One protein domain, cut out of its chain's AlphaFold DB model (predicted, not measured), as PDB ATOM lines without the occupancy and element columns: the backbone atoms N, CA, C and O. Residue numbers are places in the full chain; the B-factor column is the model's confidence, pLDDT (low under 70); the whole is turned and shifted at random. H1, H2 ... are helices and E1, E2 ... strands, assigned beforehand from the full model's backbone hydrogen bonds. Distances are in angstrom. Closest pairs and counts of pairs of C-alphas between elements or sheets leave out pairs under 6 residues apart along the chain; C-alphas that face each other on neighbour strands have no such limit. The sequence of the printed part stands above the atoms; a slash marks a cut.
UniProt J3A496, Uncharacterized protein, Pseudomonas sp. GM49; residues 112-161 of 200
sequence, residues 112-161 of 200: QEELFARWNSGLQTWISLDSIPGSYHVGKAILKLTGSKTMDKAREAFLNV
ATOM      1  N   GLN A 112     215.169 272.766 182.756       96.44
ATOM      2  CA  GLN A 112     216.208 273.785 182.914       96.44
ATOM      3  C   GLN A 112     215.791 275.141 182.324       96.44
ATOM      4  O   GLN A 112     216.075 276.183 182.913       96.44
ATOM      5  N   GLU A 113     215.119 275.139 181.179       95.12
ATOM      6  CA  GLU A 113     214.626 276.321 180.475       95.12
ATOM      7  C   GLU A 113     213.500 277.060 181.214       95.12
ATOM      8  O   GLU A 113     213.389 278.280 181.079       95.12
ATOM      9  N   GLU A 114     212.705 276.352 182.020       95.56
ATOM     10  CA  GLU A 114     211.594 276.923 182.796       95.56
ATOM     11  C   GLU A 114     212.089 277.537 184.102       95.56
ATOM     12  O   GLU A 114     211.550 278.534 184.595       95.56
ATOM     13  N   LEU A 115     213.167 276.973 184.649       97.31
ATOM     14  CA  LEU A 115     213.786 277.468 185.862       97.31
ATOM     15  C   LEU A 115     214.241 278.922 185.664       97.31
ATOM     16  O   LEU A 115     214.978 279.260 184.733       97.31
ATOM     17  N   PHE A 116     213.792 279.799 186.564       97.62
ATOM     18  CA  PHE A 116     214.053 281.241 186.514       97.62
ATOM     19  C   PHE A 116     213.577 281.923 185.226       97.62
ATOM     20  O   PHE A 116     214.198 282.882 184.751       97.62
ATOM     21  N   ALA A 117     212.472 281.446 184.656       95.94
ATOM     22  CA  ALA A 117     211.858 282.017 183.470       95.94
ATOM     23  C   ALA A 117     210.343 282.194 183.628       95.94
ATOM     24  O   ALA A 117     209.711 281.666 184.540       95.94
ATOM     25  N   ARG A 118     209.749 282.960 182.711       92.44
ATOM     26  CA  ARG A 118     208.297 283.001 182.505       92.44
ATOM     27  C   ARG A 118     207.981 282.657 181.060       92.44
ATOM     28  O   ARG A 118     208.684 283.093 180.145       92.44
ATOM     29  N   TRP A 119     206.905 281.904 180.864       93.19
ATOM     30  CA  TRP A 119     206.410 281.592 179.534       93.19
ATOM     31  C   TRP A 119     205.903 282.862 178.851       93.19
ATOM     32  O   TRP A 119     205.049 283.574 179.386       93.19
ATOM     33  N   ASN A 120     206.416 283.153 177.659       92.25
ATOM     34  CA  ASN A 120     205.921 284.230 176.817       92.25
ATOM     35  C   ASN A 120     205.038 283.643 175.712       92.25
ATOM     36  O   ASN A 120     205.532 283.022 174.773       92.25
ATOM     37  N   SER A 121     203.728 283.878 175.798       90.69
ATOM     38  CA  SER A 121     202.758 283.359 174.827       90.69
ATOM     39  C   SER A 121     202.885 283.981 173.433       90.69
ATOM     40  O   SER A 121     202.547 283.330 172.450       90.69
ATOM     41  N   GLY A 122     203.392 285.209 173.309       92.81
ATOM     42  CA  GLY A 122     203.614 285.843 172.006       92.81
ATOM     43  C   GLY A 122     204.805 285.247 171.255       92.81
ATOM     44  O   GLY A 122     204.742 285.065 170.043       92.81
ATOM     45  N   LEU A 123     205.874 284.918 171.981       92.69
ATOM     46  CA  LEU A 123     207.109 284.351 171.432       92.69
ATOM     47  C   LEU A 123     207.143 282.815 171.472       92.69
ATOM     48  O   LEU A 123     208.048 282.227 170.889       92.69
ATOM     49  N   GLN A 124     206.180 282.179 172.151       95.31
ATOM     50  CA  GLN A 124     206.120 280.729 172.382       95.31
ATOM     51  C   GLN A 124     207.435 280.182 172.955       95.31
ATOM     52  O   GLN A 124     207.977 279.181 172.488       95.31
ATOM     53  N   THR A 125     207.991 280.889 173.940       96.12
ATOM     54  CA  THR A 125     209.281 280.535 174.533       96.12
ATOM     55  C   THR A 125     209.392 281.000 175.981       96.12
ATOM     56  O   THR A 125     208.702 281.932 176.409       96.12
ATOM     57  N   TRP A 126     210.287 280.358 176.726       95.94
ATOM     58  CA  TRP A 126     210.652 280.738 178.082       95.94
ATOM     59  C   TRP A 126     211.620 281.920 178.058       95.94
ATOM     60  O   TRP A 126     212.688 281.862 177.450       95.94
ATOM     61  N   ILE A 127     211.243 283.009 178.726       96.81
ATOM     62  CA  ILE A 127     212.074 284.209 178.848       96.81
ATOM     63  C   ILE A 127     212.625 284.279 180.266       96.81
ATOM     64  O   ILE A 127     211.864 284.298 181.233       96.81
ATOM     65  N   SER A 128     213.951 284.337 180.385       97.06
ATOM     66  CA  SER A 128     214.640 284.462 181.669       97.06
ATOM     67  C   SER A 128     214.187 285.706 182.440       97.06
ATOM     68  O   SER A 128     214.005 286.781 181.862       97.06
ATOM     69  N   LEU A 129     214.032 285.580 183.760       95.00
ATOM     70  CA  LEU A 129     213.526 286.650 184.632       95.00
ATOM     71  C   LEU A 129     214.387 287.922 184.598       95.00
ATOM     72  O   LEU A 129     213.860 289.025 184.724       95.00
ATOM     73  N   ASP A 130     215.696 287.788 184.375       94.88
ATOM     74  CA  ASP A 130     216.638 288.905 184.221       94.88
ATOM     75  C   ASP A 130     216.505 289.654 182.885       94.88
ATOM     76  O   ASP A 130     217.170 290.666 182.684       94.88
ATOM     77  N   SER A 131     215.634 289.187 181.990       94.75
ATOM     78  CA  SER A 131     215.341 289.801 180.691       94.75
ATOM     79  C   SER A 131     213.931 290.406 180.625       94.75
ATOM     80  O   SER A 131     213.583 291.042 179.629       94.75
ATOM     81  N   ILE A 132     213.116 290.243 181.675       92.69
ATOM     82  CA  ILE A 132     211.734 290.734 181.737       92.69
ATOM     83  C   ILE A 132     211.692 292.080 182.481       92.69
ATOM     84  O   ILE A 132     212.056 292.137 183.662       92.69
ATOM     85  N   PRO A 133     211.205 293.167 181.846       90.00
ATOM     86  CA  PRO A 133     210.952 294.427 182.536       90.00
ATOM     87  C   PRO A 133     210.041 294.228 183.754       90.00
ATOM     88  O   PRO A 133     208.989 293.605 183.653       90.00
ATOM     89  N   GLY A 134     210.453 294.749 184.911       86.44
ATOM     90  CA  GLY A 134     209.766 294.543 186.194       86.44
ATOM     91  C   GLY A 134     210.344 293.402 187.042       86.44
ATOM     92  O   GLY A 134     210.319 293.503 188.263       86.44
ATOM     93  N   SER A 135     210.988 292.400 186.432       91.81
ATOM     94  CA  SER A 135     211.575 291.246 187.142       91.81
ATOM     95  C   SER A 135     213.099 291.313 187.306       91.81
ATOM     96  O   SER A 135     213.704 290.402 187.870       91.81
ATOM     97  N   TYR A 136     213.746 292.402 186.874       93.69
ATOM     98  CA  TYR A 136     215.207 292.557 186.973       93.69
ATOM     99  C   TYR A 136     215.749 292.399 188.400       93.69
ATOM    100  O   TYR A 136     216.850 291.884 188.587       93.69
ATOM    101  N   HIS A 137     214.994 292.840 189.410       93.44
ATOM    102  CA  HIS A 137     215.389 292.701 190.810       93.44
ATOM    103  C   HIS A 137     215.419 291.223 191.243       93.44
ATOM    104  O   HIS A 137     216.393 290.806 191.870       93.44
ATOM    105  N   VAL A 138     214.434 290.423 190.813       96.44
ATOM    106  CA  VAL A 138     214.388 288.966 191.017       96.44
ATOM    107  C   VAL A 138     215.574 288.295 190.326       96.44
ATOM    108  O   VAL A 138     216.320 287.546 190.953       96.44
ATOM    109  N   GLY A 139     215.822 288.629 189.053       97.31
ATOM    110  CA  GLY A 139     216.968 288.104 188.305       97.31
ATOM    111  C   GLY A 139     218.305 288.408 188.990       97.31
ATOM    112  O   GLY A 139     219.151 287.529 189.143       97.31
ATOM    113  N   LYS A 140     218.478 289.635 189.495       97.50
ATOM    114  CA  LYS A 140     219.670 290.033 190.257       97.50
ATOM    115  C   LYS A 140     219.822 289.241 191.559       97.50
ATOM    116  O   LYS A 140     220.949 288.879 191.903       97.50
ATOM    117  N   ALA A 141     218.727 288.981 192.275       97.88
ATOM    118  CA  ALA A 141     218.744 288.160 193.485       97.88
ATOM    119  C   ALA A 141     219.198 286.726 193.168       97.88
ATOM    120  O   ALA A 141     220.137 286.240 193.794       97.88
ATOM    121  N   ILE A 142     218.640 286.101 192.126       98.44
ATOM    122  CA  ILE A 142     219.011 284.746 191.683       98.44
ATOM    123  C   ILE A 142     220.501 284.659 191.328       98.44
ATOM    124  O   ILE A 142     221.207 283.771 191.811       98.44
ATOM    125  N   LEU A 143     221.014 285.599 190.526       98.50
ATOM    126  CA  LEU A 143     222.433 285.632 190.148       98.50
ATOM    127  C   LEU A 143     223.346 285.792 191.373       98.50
ATOM    128  O   LEU A 143     224.381 285.134 191.464       98.50
ATOM    129  N   LYS A 144     222.948 286.630 192.339       98.31
ATOM    130  CA  LYS A 144     223.679 286.818 193.599       98.31
ATOM    131  C   LYS A 144     223.687 285.540 194.442       98.31
ATOM    132  O   LYS A 144     224.759 285.145 194.893       98.31
ATOM    133  N   LEU A 145     222.529 284.909 194.646       98.12
ATOM    134  CA  LEU A 145     222.382 283.693 195.459       98.12
ATOM    135  C   LEU A 145     223.191 282.531 194.880       98.12
ATOM    136  O   LEU A 145     223.868 281.824 195.612       98.12
ATOM    137  N   THR A 146     223.178 282.384 193.558       97.94
ATOM    138  CA  THR A 146     223.880 281.306 192.842       97.94
ATOM    139  C   THR A 146     225.342 281.627 192.510       97.94
ATOM    140  O   THR A 146     226.017 280.823 191.868       97.94
ATOM    141  N   GLY A 147     225.840 282.817 192.867       96.88
ATOM    142  CA  GLY A 147     227.190 283.276 192.515       96.88
ATOM    143  C   GLY A 147     227.462 283.344 191.004       96.88
ATOM    144  O   GLY A 147     228.616 283.282 190.575       96.88
ATOM    145  N   SER A 148     226.412 283.443 190.190       98.19
ATOM    146  CA  SER A 148     226.472 283.290 188.737       98.19
ATOM    147  C   SER A 148     226.468 284.627 188.003       98.19
ATOM    148  O   SER A 148     225.936 285.629 188.473       98.19
ATOM    149  N   LYS A 149     227.069 284.647 186.808       97.38
ATOM    150  CA  LYS A 149     227.106 285.836 185.935       97.38
ATOM    151  C   LYS A 149     225.997 285.858 184.884       97.38
ATOM    152  O   LYS A 149     225.753 286.905 184.297       97.38
ATOM    153  N   THR A 150     225.374 284.712 184.621       97.94
ATOM    154  CA  THR A 150     224.304 284.541 183.632       97.94
ATOM    155  C   THR A 150     223.226 283.626 184.197       97.94
ATOM    156  O   THR A 150     223.519 282.791 185.059       97.94
ATOM    157  N   MET A 151     221.991 283.760 183.701       98.19
ATOM    158  CA  MET A 151     220.883 282.919 184.161       98.19
ATOM    159  C   MET A 151     221.122 281.432 183.869       98.19
ATOM    160  O   MET A 151     220.792 280.585 184.691       98.19
ATOM    161  N   ASP A 152     221.792 281.100 182.764       98.12
ATOM    162  CA  ASP A 152     222.149 279.711 182.450       98.12
ATOM    163  C   ASP A 152     223.087 279.101 183.494       98.12
ATOM    164  O   ASP A 152     222.869 277.976 183.939       98.12
ATOM    165  N   LYS A 153     224.083 279.864 183.968       98.38
ATOM    166  CA  LYS A 153     224.952 279.416 185.065       98.38
ATOM    167  C   LYS A 153     224.212 279.322 186.395       98.38
ATOM    168  O   LYS A 153     224.483 278.400 187.158       98.38
ATOM    169  N   ALA A 154     223.238 280.200 186.635       98.50
ATOM    170  CA  ALA A 154     222.381 280.097 187.812       98.50
ATOM    171  C   ALA A 154     221.545 278.808 187.795       98.50
ATOM    172  O   ALA A 154     221.446 278.132 188.819       98.50
ATOM    173  N   ARG A 155     220.994 278.428 186.634       98.50
ATOM    174  CA  ARG A 155     220.251 277.170 186.450       98.50
ATOM    175  C   ARG A 155     221.136 275.946 186.672       98.50
ATOM    176  O   ARG A 155     220.752 275.054 187.419       98.50
ATOM    177  N   GLU A 156     222.335 275.928 186.083       98.19
ATOM    178  CA  GLU A 156     223.321 274.859 186.306       98.19
ATOM    179  C   GLU A 156     223.675 274.719 187.798       98.19
ATOM    180  O   GLU A 156     223.722 273.609 188.325       98.19
ATOM    181  N   ALA A 157     223.895 275.841 188.490       98.12
ATOM    182  CA  ALA A 157     224.211 275.860 189.917       98.12
ATOM    183  C   ALA A 157     223.048 275.347 190.782       98.12
ATOM    184  O   ALA A 157     223.272 274.592 191.726       98.12
ATOM    185  N   PHE A 158     221.811 275.727 190.455       98.50
ATOM    186  CA  PHE A 158     220.610 275.267 191.152       98.50
ATOM    187  C   PHE A 158     220.368 273.760 190.962       98.50
ATOM    188  O   PHE A 158     220.067 273.042 191.918       98.50
ATOM    189  N   LEU A 159     220.557 273.263 189.737       98.19
ATOM    190  CA  LEU A 159     220.384 271.854 189.370       98.19
ATOM    191  C   LEU A 159     221.601 270.979 189.719       98.19
ATOM    192  O   LEU A 159     221.687 269.822 189.305       98.19
ATOM    193  N   ASN A 160     222.556 271.491 190.498       97.38
ATOM    194  CA  ASN A 160     223.685 270.694 190.946       97.38
ATOM    195  C   ASN A 160     223.217 269.601 191.928       97.38
ATOM    196  O   ASN A 160     222.705 269.870 193.018       97.38
ATOM    197  N   VAL A 161     223.397 268.339 191.527       95.56
ATOM    198  CA  VAL A 161     223.028 267.157 192.324       95.56
ATOM    199  C   VAL A 161     223.990 266.940 193.499       95.56
ATOM    200  O   VAL A 161     223.583 266.410 194.527       95.56
TER     201      VAL A 161
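AT A GLANCE: This is residues 112 to 161 of the 200 residues of an uncharacterized protein of Pseudomonas sp. GM49 (UniProt J3A496). This is a small, flat domain in two parts: a short hairpin of two strands, E1 and E2, forms one end of the long axis, and two helices, H1 and H2, pack on each other at an angle in the other half. The hairpin's turn at Gly 122 points away from the helices, while Ser 128, the last residue of E2, comes near both of them. The printed part has 50 residues, with two named strands and then two named helices in the order E1, E2, H1, H2; the sheet has the order E1 - E2, antiparallel, and the class is mixed, helices and strands. The whole is compact, with a radius of gyration of the C-alphas of 10.7 A, and it spans 32 by 23 by 11 A.

IN THESE COORDINATES: Begin at Gln 112 and go on to C-alpha 117 at (211.858, 282.017, 183.470), where E1 begins; it holds residues 117 to 120 and is 9.2 A long from first to last C-alpha. After residues 121 to 124 you meet E2, residues 125 to 128, 9.8 A long. Find C-alpha 136 at (215.207, 292.557, 186.973); from there H1, residues 136 to 145, runs 14.2 A. H2 holds residues 151 to 158, is 10.4 A long and ends with C-alpha 158 at (220.610, 275.267, 191.152).

HOW THE PARTS SIT: Look first at E1 and E2, a hairpin of antiparallel strands whose directions stand at 143 degrees. The C-alphas of Ala 117 and Ser 128 face each other at 4.1 A; N 118 and O 127, and N 127 and O 118, are within hydrogen-bond range, each at 2.9 A. From the end of E2, look across to the helices: the closest C-alphas of E2 and H2 are those of Ser 128 and Met 151, 6.9 A apart, and those of E2 and H1 are Ser 128 and Gly 139, 7.9 A apart. H1 and H2 touch, with the C-alphas of Leu 143 and Ala 154 closest at 6.0 A. They run the same way at a steep tilt of 41 degrees. E1 is apart from both H1 and H2. In H1 and H2 every O i to N i+4 pair is within hydrogen-bond range.

THE WHOLE: The two C-alphas farthest apart are those of Gly 122 and Val 161, 33.7 A, while those of the first and last printed residues, Gln 112 and Val 161, are 13.4 A apart. The printed part has no cut. The links E1 to E2 and H1 to H2 are tight, the link E2 to H1 is short, and no link is long. In this predicted model the mean pLDDT of the printed part is 95.9, and no printed residue is under 70.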